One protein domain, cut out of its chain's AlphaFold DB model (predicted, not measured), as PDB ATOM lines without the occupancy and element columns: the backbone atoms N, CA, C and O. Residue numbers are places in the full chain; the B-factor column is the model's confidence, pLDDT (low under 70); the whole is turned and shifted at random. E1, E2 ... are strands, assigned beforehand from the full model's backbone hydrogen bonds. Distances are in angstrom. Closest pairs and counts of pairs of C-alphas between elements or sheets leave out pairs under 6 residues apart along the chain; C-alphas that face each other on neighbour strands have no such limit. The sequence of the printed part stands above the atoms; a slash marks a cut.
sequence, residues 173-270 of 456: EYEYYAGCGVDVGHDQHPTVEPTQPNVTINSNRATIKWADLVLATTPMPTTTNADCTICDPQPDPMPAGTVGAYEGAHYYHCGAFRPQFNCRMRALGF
ATOM      1  N   GLU A 173      17.360 -31.825 -26.017       98.50
ATOM      2  CA  GLU A 173      18.655 -31.702 -26.685       98.50
ATOM      3  C   GLU A 173      19.238 -33.082 -27.033       98.50
ATOM      4  O   GLU A 173      20.367 -33.143 -27.512       98.50
ATOM      5  N   TYR A 174      18.504 -34.180 -26.806       97.06
ATOM      6  CA  TYR A 174      18.881 -35.499 -27.316       97.06
ATOM      7  C   TYR A 174      18.363 -35.758 -28.737       97.06
ATOM      8  O   TYR A 174      17.349 -35.229 -29.198       97.06
ATOM      9  N   GLU A 175      19.140 -36.566 -29.445       96.69
ATOM     10  CA  GLU A 175      19.091 -36.801 -30.883       96.69
ATOM     11  C   GLU A 175      18.223 -38.004 -31.299       96.69
ATOM     12  O   GLU A 175      18.409 -38.536 -32.386       96.69
ATOM     13  N   TYR A 176      17.297 -38.457 -30.449       94.88
ATOM     14  CA  TYR A 176      16.446 -39.641 -30.660       94.88
ATOM     15  C   TYR A 176      15.041 -39.444 -30.071       94.88
ATOM     16  O   TYR A 176      14.862 -38.603 -29.196       94.88
ATOM     17  N   TYR A 177      14.049 -40.225 -30.496       92.62
ATOM     18  CA  TYR A 177      12.667 -40.154 -29.995       92.62
ATOM     19  C   TYR A 177      12.378 -41.253 -28.958       92.62
ATOM     20  O   TYR A 177      12.327 -41.005 -27.748       92.62
ATOM     21  N   ALA A 178      12.253 -42.497 -29.418       88.62
ATOM     22  CA  ALA A 178      12.125 -43.677 -28.573       88.62
ATOM     23  C   ALA A 178      13.505 -44.174 -28.108       88.62
ATOM     24  O   ALA A 178      13.663 -44.502 -26.930       88.62
ATOM     25  N   GLY A 179      14.502 -44.177 -29.001       90.25
ATOM     26  CA  GLY A 179      15.883 -44.543 -28.683       90.25
ATOM     27  C   GLY A 179      16.772 -44.782 -29.908       90.25
ATOM     28  O   GLY A 179      16.323 -45.273 -30.944       90.25
ATOM     29  N   CYS A 180      18.068 -44.498 -29.760       91.00
ATOM     30  CA  CYS A 180      19.081 -44.757 -30.787       91.00
ATOM     31  C   CYS A 180      19.056 -46.217 -31.272       91.00
ATOM     32  O   CYS A 180      19.183 -47.146 -30.473       91.00
ATOM     33  N   GLY A 181      18.908 -46.416 -32.585       89.62
ATOM     34  CA  GLY A 181      18.796 -47.745 -33.206       89.62
ATOM     35  C   GLY A 181      17.419 -48.416 -33.077       89.62
ATOM     36  O   GLY A 181      17.277 -49.568 -33.483       89.62
ATOM     37  N   VAL A 182      16.420 -47.720 -32.523       88.50
ATOM     38  CA  VAL A 182      15.013 -48.162 -32.422       88.50
ATOM     39  C   VAL A 182      14.068 -47.210 -33.172       88.50
ATOM     40  O   VAL A 182      13.004 -47.632 -33.625       88.50
ATOM     41  N   ASP A 183      14.454 -45.942 -33.320       87.62
ATOM     42  CA  ASP A 183      13.688 -44.916 -34.030       87.62
ATOM     43  C   ASP A 183      13.452 -45.230 -35.518       87.62
ATOM     44  O   ASP A 183      14.231 -45.916 -36.179       87.62
ATOM     45  N   VAL A 184      12.366 -44.669 -36.065       87.19
ATOM     46  CA  VAL A 184      12.001 -44.764 -37.485       87.19
ATOM     47  C   VAL A 184      11.502 -43.401 -37.964       87.19
ATOM     48  O   VAL A 184      10.510 -42.895 -37.444       87.19
ATOM     49  N   GLY A 185      12.154 -42.816 -38.976       91.56
ATOM     50  CA  GLY A 185      11.756 -41.525 -39.558       91.56
ATOM     51  C   GLY A 185      12.231 -40.291 -38.781       91.56
ATOM     52  O   GLY A 185      11.686 -39.204 -38.974       91.56
ATOM     53  N   HIS A 186      13.235 -40.459 -37.918       95.44
ATOM     54  CA  HIS A 186      13.862 -39.401 -37.115       95.44
ATOM     55  C   HIS A 186      15.281 -39.036 -37.597       95.44
ATOM     56  O   HIS A 186      16.025 -38.308 -36.943       95.44
ATOM     57  N   ASP A 187      15.631 -39.476 -38.803       96.88
ATOM     58  CA  ASP A 187      16.915 -39.256 -39.462       96.88
ATOM     59  C   ASP A 187      17.235 -37.758 -39.664       96.88
ATOM     60  O   ASP A 187      18.375 -37.319 -39.533       96.88
ATOM     61  N   GLN A 188      16.223 -36.953 -40.008       97.38
ATOM     62  CA  GLN A 188      16.373 -35.557 -40.439       97.38
ATOM     63  C   GLN A 188      15.261 -34.669 -39.880       97.38
ATOM     64  O   GLN A 188      14.078 -34.927 -40.113       97.38
ATOM     65  N   HIS A 189      15.635 -33.589 -39.192       98.06
ATOM     66  CA  HIS A 189      14.682 -32.617 -38.661       98.06
ATOM     67  C   HIS A 189      13.934 -31.870 -39.793       98.06
ATOM     68  O   HIS A 189      14.558 -31.438 -40.767       98.06
ATOM     69  N   PRO A 190      12.608 -31.637 -39.678       96.75
ATOM     70  CA  PRO A 190      11.848 -30.819 -40.626       96.75
ATOM     71  C   PRO A 190      12.403 -29.393 -40.796       96.75
ATOM     72  O   PRO A 190      12.953 -28.808 -39.869       96.75
ATOM     73  N   THR A 191      12.178 -28.755 -41.945       96.25
ATOM     74  CA  THR A 191      12.690 -27.400 -42.252       96.25
ATOM     75  C   THR A 191      11.928 -26.250 -41.562       96.25
ATOM     76  O   THR A 191      11.854 -25.135 -42.080       96.25
ATOM     77  N   VAL A 192      11.362 -26.504 -40.379       97.50
ATOM     78  CA  VAL A 192      10.638 -25.535 -39.545       97.50
ATOM     79  C   VAL A 192      11.465 -25.250 -38.294       97.50
ATOM     80  O   VAL A 192      11.774 -26.164 -37.537       97.50
ATOM     81  N   GLU A 193      11.815 -23.984 -38.062       98.25
ATOM     82  CA  GLU A 193      12.550 -23.566 -36.862       98.25
ATOM     83  C   GLU A 193      11.702 -23.812 -35.592       98.25
ATOM     84  O   GLU A 193      10.594 -23.271 -35.498       98.25
ATOM     85  N   PRO A 194      12.193 -24.590 -34.603       98.06
ATOM     86  CA  PRO A 194      11.490 -24.813 -33.338       98.06
ATOM     87  C   PRO A 194      11.246 -23.508 -32.567       98.06
ATOM     88  O   PRO A 194      12.008 -22.548 -32.691       98.06
ATOM     89  N   THR A 195      10.233 -23.455 -31.704       97.62
ATOM     90  CA  THR A 195       9.960 -22.259 -30.876       97.62
ATOM     91  C   THR A 195      10.803 -22.211 -29.600       97.62
ATOM     92  O   THR A 195      11.021 -21.138 -29.035       97.62
ATOM     93  N   GLN A 196      11.306 -23.362 -29.159       98.44
ATOM     94  CA  GLN A 196      12.056 -23.555 -27.922       98.44
ATOM     95  C   GLN A 196      13.446 -22.882 -27.986       98.44
ATOM     96  O   GLN A 196      14.063 -22.827 -29.056       98.44
ATOM     97  N   PRO A 197      13.980 -22.344 -26.871       98.25
ATOM     98  CA  PRO A 197      15.148 -21.461 -26.900       98.25
ATOM     99  C   PRO A 197      16.492 -22.200 -26.995       98.25
ATOM    100  O   PRO A 197      17.504 -21.559 -27.271       98.25
ATOM    101  N   ASN A 198      16.513 -23.513 -26.743       98.75
ATOM    102  CA  ASN A 198      17.710 -24.354 -26.622       98.75
ATOM    103  C   ASN A 198      17.903 -25.358 -27.778       98.75
ATOM    104  O   ASN A 198      18.812 -26.174 -27.714       98.75
ATOM    105  N   VAL A 199      17.092 -25.287 -28.838       98.81
ATOM    106  CA  VAL A 199      17.299 -26.037 -30.093       98.81
ATOM    107  C   VAL A 199      16.994 -25.148 -31.299       98.81
ATOM    108  O   VAL A 199      16.263 -24.164 -31.174       98.81
ATOM    109  N   THR A 200      17.557 -25.457 -32.466       98.75
ATOM    110  CA  THR A 200      17.412 -24.646 -33.691       98.75
ATOM    111  C   THR A 200      17.776 -25.448 -34.941       98.75
ATOM    112  O   THR A 200      18.556 -26.388 -34.828       98.75
ATOM    113  N   ILE A 201      17.287 -25.069 -36.127       98.62
ATOM    114  CA  ILE A 201      17.810 -25.583 -37.411       98.62
ATOM    115  C   ILE A 201      18.873 -24.650 -38.023       98.62
ATOM    116  O   ILE A 201      19.411 -24.917 -39.094       98.62
ATOM    117  N   ASN A 202      19.199 -23.539 -37.350       98.19
ATOM    118  CA  ASN A 202      20.136 -22.527 -37.833       98.19
ATOM    119  C   ASN A 202      21.513 -22.606 -37.145       98.19
ATOM    120  O   ASN A 202      21.691 -22.115 -36.032       98.19
ATOM    121  N   SER A 203      22.523 -23.123 -37.848       97.81
ATOM    122  CA  SER A 203      23.920 -23.180 -37.381       97.81
ATOM    123  C   SER A 203      24.756 -21.915 -37.669       97.81
ATOM    124  O   SER A 203      25.950 -21.879 -37.365       97.81
ATOM    125  N   ASN A 204      24.176 -20.843 -38.226       98.19
ATOM    126  CA  ASN A 204      24.914 -19.611 -38.524       98.19
ATOM    127  C   ASN A 204      25.207 -18.797 -37.249       98.19
ATOM    128  O   ASN A 204      24.296 -18.249 -36.627       98.19
ATOM    129  N   ARG A 205      26.497 -18.629 -36.914       97.81
ATOM    130  CA  ARG A 205      26.982 -17.864 -35.743       97.81
ATOM    131  C   ARG A 205      26.313 -16.495 -35.566       97.81
ATOM    132  O   ARG A 205      26.111 -16.080 -34.435       97.81
ATOM    133  N   ALA A 206      26.004 -15.787 -36.653       97.50
ATOM    134  CA  ALA A 206      25.477 -14.424 -36.589       97.50
ATOM    135  C   ALA A 206      23.966 -14.341 -36.301       97.50
ATOM    136  O   ALA A 206      23.481 -13.269 -35.946       97.50
ATOM    137  N   THR A 207      23.214 -15.434 -36.479       98.12
ATOM    138  CA  THR A 207      21.738 -15.438 -36.403       98.12
ATOM    139  C   THR A 207      21.148 -16.592 -35.585       98.12
ATOM    140  O   THR A 207      19.930 -16.665 -35.425       98.12
ATOM    141  N   ILE A 208      21.981 -17.487 -35.049       98.56
ATOM    142  CA  ILE A 208      21.579 -18.532 -34.102       98.56
ATOM    143  C   ILE A 208      21.018 -17.923 -32.800       98.56
ATOM    144  O   ILE A 208      21.471 -16.868 -32.352       98.56
ATOM    145  N   LYS A 209      20.054 -18.598 -32.154       98.50
ATOM    146  CA  LYS A 209      19.320 -18.141 -30.942       98.50
ATOM    147  C   LYS A 209      20.190 -17.738 -29.736       98.50
ATOM    148  O   LYS A 209      19.707 -17.137 -28.772       98.50
ATOM    149  N   TRP A 210      21.468 -18.090 -29.760       98.50
ATOM    150  CA  TRP A 210      22.451 -17.815 -28.715       98.50
ATOM    151  C   TRP A 210      23.773 -17.274 -29.281       98.50
ATOM    152  O   TRP A 210      24.830 -17.490 -28.694       98.50
ATOM    153  N   ALA A 211      23.716 -16.566 -30.417       98.44
ATOM    154  CA  ALA A 211      24.856 -15.937 -31.092       98.44
ATOM    155  C   ALA A 211      25.768 -15.126 -30.150       98.44
ATOM    156  O   ALA A 211      26.988 -15.158 -30.285       98.44
ATOM    157  N   ASP A 212      25.180 -14.448 -29.163       98.25
ATOM    158  CA  ASP A 212      25.850 -13.656 -28.126       98.25
ATOM    159  C   ASP A 212      26.690 -14.479 -27.133       98.25
ATOM    160  O   ASP A 212      27.562 -13.927 -26.466       98.25
ATOM    161  N   LEU A 213      26.446 -15.791 -27.042       98.31
ATOM    162  CA  LEU A 213      27.192 -16.725 -26.194       98.31
ATOM    163  C   LEU A 213      28.243 -17.536 -26.971       98.31
ATOM    164  O   LEU A 213      29.088 -18.181 -26.349       98.31
ATOM    165  N   VAL A 214      28.212 -17.532 -28.309       98.50
ATOM    166  CA  VAL A 214      29.172 -18.283 -29.134       98.50
ATOM    167  C   VAL A 214      30.468 -17.484 -29.281       98.50
ATOM    168  O   VAL A 214      30.495 -16.426 -29.910       98.50
ATOM    169  N   LEU A 215      31.577 -18.017 -28.763       98.00
ATOM    170  CA  LEU A 215      32.898 -17.410 -28.953       98.00
ATOM    171  C   LEU A 215      33.255 -17.334 -30.446       98.00
ATOM    172  O   LEU A 215      32.937 -18.234 -31.224       98.00
ATOM    173  N   ALA A 216      33.981 -16.289 -30.851       97.31
ATOM    174  CA  ALA A 216      34.411 -16.108 -32.243       97.31
ATOM    175  C   ALA A 216      35.252 -17.287 -32.782       97.31
ATOM    176  O   ALA A 216      35.273 -17.527 -33.987       97.31
ATOM    177  N   THR A 217      35.913 -18.028 -31.888       97.06
ATOM    178  CA  THR A 217      36.774 -19.182 -32.180       97.06
ATOM    179  C   THR A 217      36.056 -20.534 -32.211       97.06
ATOM    180  O   THR A 217      36.645 -21.486 -32.717       97.06
ATOM    181  N   THR A 218      34.816 -20.668 -31.712       98.38
ATOM    182  CA  THR A 218      34.097 -21.959 -31.768       98.38
ATOM    183  C   THR A 218      33.819 -22.341 -33.232       98.38
ATOM    184  O   THR A 218      33.292 -21.492 -33.961       98.38
ATOM    185  N   PRO A 219      34.107 -23.568 -33.704       97.94
ATOM    186  CA  PRO A 219      33.664 -24.034 -35.022       97.94
ATOM    187  C   PRO A 219      32.133 -23.993 -35.148       97.94
ATOM    188  O   PRO A 219      31.436 -24.266 -34.174       97.94
ATOM    189  N   MET A 220      31.604 -23.618 -36.316       97.88
ATOM    190  CA  MET A 220      30.156 -23.525 -36.567       97.88
ATOM    191  C   MET A 220      29.820 -24.124 -37.946       97.88
ATOM    192  O   MET A 220      30.285 -23.563 -38.943       97.88
ATOM    193  N   PRO A 221      29.021 -25.207 -38.023       98.00
ATOM    194  CA  PRO A 221      28.597 -26.061 -36.904       98.00
ATOM    195  C   PRO A 221      29.786 -26.636 -36.109       98.00
ATOM    196  O   PRO A 221      30.920 -26.669 -36.585       98.00
ATOM    197  N   THR A 222      29.535 -27.009 -34.856       98.44
ATOM    198  CA  THR A 222      30.544 -27.467 -33.882       98.44
ATOM    199  C   THR A 222      30.703 -28.986 -33.895       98.44
ATOM    200  O   THR A 222      31.816 -29.483 -33.742       98.44
ATOM    201  N   THR A 223      29.612 -29.709 -34.151       98.19
ATOM    202  CA  THR A 223      29.608 -31.099 -34.634       98.19
ATOM    203  C   THR A 223      28.636 -31.209 -35.801       98.19
ATOM    204  O   THR A 223      27.687 -30.426 -35.886       98.19
ATOM    205  N   THR A 224      28.876 -32.176 -36.680       97.75
ATOM    206  CA  THR A 224      27.957 -32.578 -37.751       97.75
ATOM    207  C   THR A 224      27.896 -34.091 -37.777       97.75
ATOM    208  O   THR A 224      28.955 -34.723 -37.835       97.75
ATOM    209  N   ASN A 225      26.701 -34.669 -37.761       97.38
ATOM    210  CA  ASN A 225      26.563 -36.119 -37.783       97.38
ATOM    211  C   ASN A 225      26.876 -36.642 -39.199       97.38
ATOM    212  O   ASN A 225      26.329 -36.167 -40.194       97.38
ATOM    213  N   ALA A 226      27.801 -37.599 -39.291       96.88
ATOM    214  CA  ALA A 226      28.269 -38.145 -40.563       96.88
ATOM    215  C   ALA A 226      27.316 -39.191 -41.172       96.88
ATOM    216  O   ALA A 226      27.389 -39.440 -42.377       96.88
ATOM    217  N   ASP A 227      26.438 -39.796 -40.365       96.56
ATOM    218  CA  ASP A 227      25.431 -40.759 -40.811       96.56
ATOM    219  C   ASP A 227      24.105 -40.505 -40.087       96.56
ATOM    220  O   ASP A 227      23.873 -40.932 -38.959       96.56
ATOM    221  N   CYS A 228      23.205 -39.813 -40.779       96.75
ATOM    222  CA  CYS A 228      21.896 -39.445 -40.256       96.75
ATOM    223  C   CYS A 228      20.940 -40.632 -40.056       96.75
ATOM    224  O   CYS A 228      19.846 -40.421 -39.552       96.75
ATOM    225  N   THR A 229      21.315 -41.863 -40.426       95.56
ATOM    226  CA  THR A 229      20.520 -43.070 -40.116       95.56
ATOM    227  C   THR A 229      20.782 -43.607 -38.701       95.56
ATOM    228  O   THR A 229      20.128 -44.556 -38.270       95.56
ATOM    229  N   ILE A 230      21.714 -42.993 -37.961       94.81
ATOM    230  CA  ILE A 230      22.051 -43.315 -36.569       94.81
ATOM    231  C   ILE A 230      22.236 -42.046 -35.722       94.81
ATOM    232  O   ILE A 230      22.541 -40.971 -36.232       94.81
ATOM    233  N   CYS A 231      22.114 -42.181 -34.399       95.69
ATOM    234  CA  CYS A 231      22.595 -41.163 -33.460       95.69
ATOM    235  C   CYS A 231      24.107 -40.945 -33.615       95.69
ATOM    236  O   CYS A 231      24.852 -41.917 -33.753       95.69
ATOM    237  N   ASP A 232      24.553 -39.690 -33.515       95.25
ATOM    238  CA  ASP A 232      25.963 -39.306 -33.639       95.25
ATOM    239  C   ASP A 232      26.846 -39.982 -32.560       95.25
ATOM    240  O   ASP A 232      26.700 -39.685 -31.368       95.25
ATOM    241  N   PRO A 233      27.785 -40.877 -32.932       94.31
ATOM    242  CA  PRO A 233      28.689 -41.522 -31.983       94.31
ATOM    243  C   PRO A 233      29.894 -40.640 -31.599       94.31
ATOM    244  O   PRO A 233      30.758 -41.089 -30.839       94.31
ATOM    245  N   GLN A 234      30.019 -39.423 -32.144       95.31
ATOM    246  CA  GLN A 234      31.193 -38.576 -31.945       95.31
ATOM    247  C   GLN A 234      31.299 -38.056 -30.491       95.31
ATOM    248  O   GLN A 234      30.325 -37.539 -29.941       95.31
ATOM    249  N   PRO A 235      32.483 -38.113 -29.846       96.12
ATOM    250  CA  PRO A 235      32.732 -37.390 -28.597       96.12
ATOM    251  C   PRO A 235      32.787 -35.864 -28.810       96.12
ATOM    252  O   PRO A 235      33.003 -35.391 -29.930       96.12
ATOM    253  N   ASP A 236      32.657 -35.092 -27.720       96.88
ATOM    254  CA  ASP A 236      32.802 -33.625 -27.735       96.88
ATOM    255  C   ASP A 236      34.181 -33.234 -28.309       96.88
ATOM    256  O   ASP A 236      35.206 -33.604 -27.725       96.88
ATOM    257  N   PRO A 237      34.247 -32.510 -29.444       96.56
ATOM    258  CA  PRO A 237      35.511 -32.048 -30.005       96.56
ATOM    259  C   PRO A 237      36.037 -30.791 -29.292       96.56
ATOM    260  O   PRO A 237      37.147 -30.343 -29.584       96.56
ATOM    261  N   MET A 238      35.254 -30.199 -28.381       97.62
ATOM    262  CA  MET A 238      35.572 -28.955 -27.685       97.62
ATOM    263  C   MET A 238      35.767 -29.173 -26.174       97.62
ATOM    264  O   MET A 238      35.368 -30.197 -25.619       97.62
ATOM    265  N   PRO A 239      36.349 -28.198 -25.451       97.19
ATOM    266  CA  PRO A 239      36.308 -28.183 -23.993       97.19
ATOM    267  C   PRO A 239      34.864 -28.146 -23.473       97.19
ATOM    268  O   PRO A 239      34.044 -27.362 -23.961       97.19
ATOM    269  N   ALA A 240      34.571 -28.949 -22.446       95.06
ATOM    270  CA  ALA A 240      33.235 -29.059 -21.868       95.06
ATOM    271  C   ALA A 240      32.660 -27.686 -21.466       95.06
ATOM    272  O   ALA A 240      33.314 -26.891 -20.789       95.06
ATOM    273  N   GLY A 241      31.421 -27.411 -21.881       95.44
ATOM    274  CA  GLY A 241      30.775 -26.110 -21.679       95.44
ATOM    275  C   GLY A 241      31.074 -25.066 -22.766       95.44
ATOM    276  O   GLY A 241      30.612 -23.930 -22.655       95.44
ATOM    277  N   THR A 242      31.780 -25.425 -23.841       98.56
ATOM    278  CA  THR A 242      31.846 -24.588 -25.050       98.56
ATOM    279  C   THR A 242      30.449 -24.408 -25.644       98.56
ATOM    280  O   THR A 242      29.726 -25.382 -25.838       98.56
ATOM    281  N   VAL A 243      30.056 -23.161 -25.927       98.81
ATOM    282  CA  VAL A 243      28.790 -22.850 -26.613       98.81
ATOM    283  C   VAL A 243      29.029 -22.756 -28.119       98.81
ATOM    284  O   VAL A 243      29.940 -22.049 -28.561       98.81
ATOM    285  N   GLY A 244      28.198 -23.456 -28.890       98.69
ATOM    286  CA  GLY A 244      28.306 -23.606 -30.340       98.69
ATOM    287  C   GLY A 244      26.998 -24.092 -30.971       98.69
ATOM    288  O   GLY A 244      25.923 -23.771 -30.473       98.69
ATOM    289  N   ALA A 245      27.076 -24.855 -32.058       98.69
ATOM    290  CA  ALA A 245      25.940 -25.527 -32.690       98.69
ATOM    291  C   ALA A 245      26.296 -26.997 -32.924       98.69
ATOM    292  O   ALA A 245      26.950 -27.333 -33.909       98.69
ATOM    293  N   TYR A 246      25.906 -27.856 -31.993       98.75
ATOM    294  CA  TYR A 246      26.184 -29.287 -32.026       98.75
ATOM    295  C   TYR A 246      25.016 -30.012 -32.694       98.75
ATOM    296  O   TYR A 246      23.894 -29.893 -32.206       98.75
ATOM    297  N   GLU A 247      25.239 -30.712 -33.805       98.50
ATOM    298  CA  GLU A 247      24.169 -31.422 -34.519       98.50
ATOM    299  C   GLU A 247      23.646 -32.637 -33.734       98.50
ATOM    300  O   GLU A 247      24.387 -33.270 -32.977       98.50
ATOM    301  N   GLY A 248      22.355 -32.927 -33.905       98.06
ATOM    302  CA  GLY A 248      21.591 -33.913 -33.145       98.06
ATOM    303  C   GLY A 248      20.839 -33.236 -31.996       98.06
ATOM    304  O   GLY A 248      21.451 -32.811 -31.014       98.06
ATOM    305  N   ALA A 249      19.524 -33.073 -32.131       98.31
ATOM    306  CA  ALA A 249      18.667 -32.402 -31.147       98.31
ATOM    307  C   ALA A 249      17.179 -32.596 -31.480       98.31
ATOM    308  O   ALA A 249      16.836 -32.955 -32.607       98.31
ATOM    309  N   HIS A 250      16.292 -32.268 -30.534       98.00
ATOM    310  CA  HIS A 250      14.838 -32.224 -30.729       98.00
ATOM    311  C   HIS A 250      14.271 -33.528 -31.315       98.00
ATOM    312  O   HIS A 250      13.387 -33.503 -32.165       98.00
ATOM    313  N   TYR A 251      14.807 -34.662 -30.854       97.38
ATOM    314  CA  TYR A 251      14.493 -36.018 -31.308       97.38
ATOM    315  C   TYR A 251      14.984 -36.409 -32.713       97.38
ATOM    316  O   TYR A 251      14.521 -37.424 -33.223       97.38
ATOM    317  N   TYR A 252      15.888 -35.657 -33.355       98.31
ATOM    318  CA  TYR A 252      16.402 -35.988 -34.694       98.31
ATOM    319  C   TYR A 252      17.921 -36.178 -34.733       98.31
ATOM    320  O   TYR A 252      18.668 -35.459 -34.062       98.31
ATOM    321  N   HIS A 253      18.367 -37.120 -35.572       97.75
ATOM    322  CA  HIS A 253      19.775 -37.487 -35.760       97.75
ATOM    323  C   HIS A 253      20.591 -36.403 -36.497       97.75
ATOM    324  O   HIS A 253      21.785 -36.256 -36.233       97.75
ATOM    325  N   CYS A 254      19.951 -35.637 -37.390       98.25
ATOM    326  CA  CYS A 254      20.534 -34.538 -38.174       98.25
ATOM    327  C   CYS A 254      19.559 -33.360 -38.356       98.25
ATOM    328  O   CYS A 254      18.354 -33.472 -38.111       98.25
ATOM    329  N   GLY A 255      20.072 -32.218 -38.823       97.75
ATOM    330  CA  GLY A 255      19.285 -31.049 -39.237       97.75
ATOM    331  C   GLY A 255      18.854 -30.107 -38.106       97.75
ATOM    332  O   GLY A 255      18.402 -28.998 -38.385       97.75
ATOM    333  N   ALA A 256      19.028 -30.508 -36.845       98.50
ATOM    334  CA  ALA A 256      18.803 -29.677 -35.664       98.50
ATOM    335  C   ALA A 256      20.042 -29.629 -34.763       98.50
ATOM    336  O   ALA A 256      20.796 -30.598 -34.662       98.50
ATOM    337  N   PHE A 257      20.229 -28.493 -34.090       98.81
ATOM    338  CA  PHE A 257      21.414 -28.172 -33.303       98.81
ATOM    339  C   PHE A 257      21.069 -27.826 -31.851       98.81
ATOM    340  O   PHE A 257      20.155 -27.037 -31.593       98.81
ATOM    341  N   ARG A 258      21.868 -28.351 -30.915       98.81
ATOM    342  CA  ARG A 258      21.886 -28.006 -29.482       98.81
ATOM    343  C   ARG A 258      23.061 -27.058 -29.145       98.81
ATOM    344  O   ARG A 258      24.072 -27.055 -29.855       98.81
ATOM    345  N   PRO A 259      22.968 -26.235 -28.084       98.75
ATOM    346  CA  PRO A 259      23.942 -25.182 -27.776       98.75
ATOM    347  C   PRO A 259      25.266 -25.663 -27.180       98.75
ATOM    348  O   PRO A 259      26.267 -24.957 -27.295       98.75
ATOM    349  N   GLN A 260      25.281 -26.813 -26.505       98.69
ATOM    350  CA  GLN A 260      26.465 -27.414 -25.878       98.69
ATOM    351  C   GLN A 260      26.414 -28.933 -26.074       98.69
ATOM    352  O   GLN A 260      25.323 -29.493 -26.165       98.69
ATOM    353  N   PHE A 261      27.564 -29.618 -26.111       98.44
ATOM    354  CA  PHE A 261      27.591 -31.062 -26.379       98.44
ATOM    355  C   PHE A 261      26.719 -31.868 -25.406       98.44
ATOM    356  O   PHE A 261      26.003 -32.770 -25.838       98.44
ATOM    357  N   ASN A 262      26.753 -31.512 -24.117       97.50
ATOM    358  CA  ASN A 262      25.912 -32.082 -23.068       97.50
ATOM    359  C   ASN A 262      25.155 -30.990 -22.305       97.50
ATOM    360  O   ASN A 262      25.672 -29.906 -22.040       97.50
ATOM    361  N   CYS A 263      23.934 -31.338 -21.910       98.38
ATOM    362  CA  CYS A 263      22.994 -30.532 -21.145       98.38
ATOM    363  C   CYS A 263      22.093 -31.486 -20.353       98.38
ATOM    364  O   CYS A 263      21.865 -32.611 -20.801       98.38
ATOM    365  N   ARG A 264      21.487 -31.020 -19.259       97.56
ATOM    366  CA  ARG A 264      20.368 -31.703 -18.588       97.56
ATOM    367  C   ARG A 264      19.219 -32.078 -19.532       97.56
ATOM    368  O   ARG A 264      18.567 -33.089 -19.314       97.56
ATOM    369  N   MET A 265      19.003 -31.300 -20.596       98.31
ATOM    370  CA  MET A 265      17.998 -31.589 -21.630       98.31
ATOM    371  C   MET A 265      18.455 -32.642 -22.659       98.31
ATOM    372  O   MET A 265      17.674 -33.024 -23.516       98.31
ATOM    373  N   ARG A 266      19.709 -33.116 -22.604       97.31
ATOM    374  CA  ARG A 266      20.211 -34.254 -23.404       97.31
ATOM    375  C   ARG A 266      20.431 -35.501 -22.549       97.31
ATOM    376  O   ARG A 266      20.129 -36.604 -22.987       97.31
ATOM    377  N   ALA A 267      20.984 -35.336 -21.349       94.19
ATOM    378  CA  ALA A 267      21.307 -36.438 -20.455       94.19
ATOM    379  C   ALA A 267      21.251 -36.016 -18.978       94.19
ATOM    380  O   ALA A 267      21.687 -34.925 -18.601       94.19
ATOM    381  N   LEU A 268      20.758 -36.922 -18.132       91.50
ATOM    382  CA  LEU A 268      20.754 -36.769 -16.675       91.50
ATOM    383  C   LEU A 268      22.189 -36.774 -16.112       91.50
ATOM    384  O   LEU A 268      23.123 -37.258 -16.753       91.50
ATOM    385  N   GLY A 269      22.384 -36.219 -14.915       93.50
ATOM    386  CA  GLY A 269      23.697 -36.045 -14.286       93.50
ATOM    387  C   GLY A 269      24.480 -34.827 -14.790       93.50
ATOM    388  O   GLY A 269      25.472 -34.438 -14.175       93.50
ATOM    389  N   PHE A 270      24.035 -34.181 -15.873       96.56
ATOM    390  CA  PHE A 270      24.641 -32.956 -16.393       96.56
ATOM    391  C   PHE A 270      23.942 -31.688 -15.867       96.56
ATOM    392  O   PHE A 270      22.751 -31.700 -15.524       96.56
TER     393      PHE A 270
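What this domain is: This is residues 173 to 270 of the 456 residues of an uncharacterized protein of Chloroflexi bacterium (UniProt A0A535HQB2). There is little regular structure here: one small, twisted hairpin of two strands, E1 and E2, sits near the middle, and the long looping stretch of residues 173 to 245 winds round it. Residues 259 to 270 form a shorter looping tail after E2. The printed part has 98 residues, with no named helix and two antiparallel strands in the order E1, E2; the class is all strand, though only 11 residues are in named elements. It is compact, with a radius of gyration of the C-alphas of 12.4 A, and spans 37 by 29 by 23 A.

Where its parts are: E1 is residues 246 to 249, 8.2 A long, beginning at C-alpha 246 (26.184, -29.287, -32.026). E2 is residues 252 to 258, 11.0 A long, ending at C-alpha 258 (21.886, -28.006, -29.482).

How they stand to each other: E1 and E2 form a hairpin with a tight link of 2 residues. Their directions differ by 120 degrees. N 246 and O 258, 2.9 A apart, are within hydrogen-bond range, as are N 252 and O 249, at 3.0 A.

The domain as a whole: The C-alphas farthest apart, of Val 182 and Ala 216, are 37.5 A apart. The printed part has no cut, and no printed residue is under 70 in pLDDT.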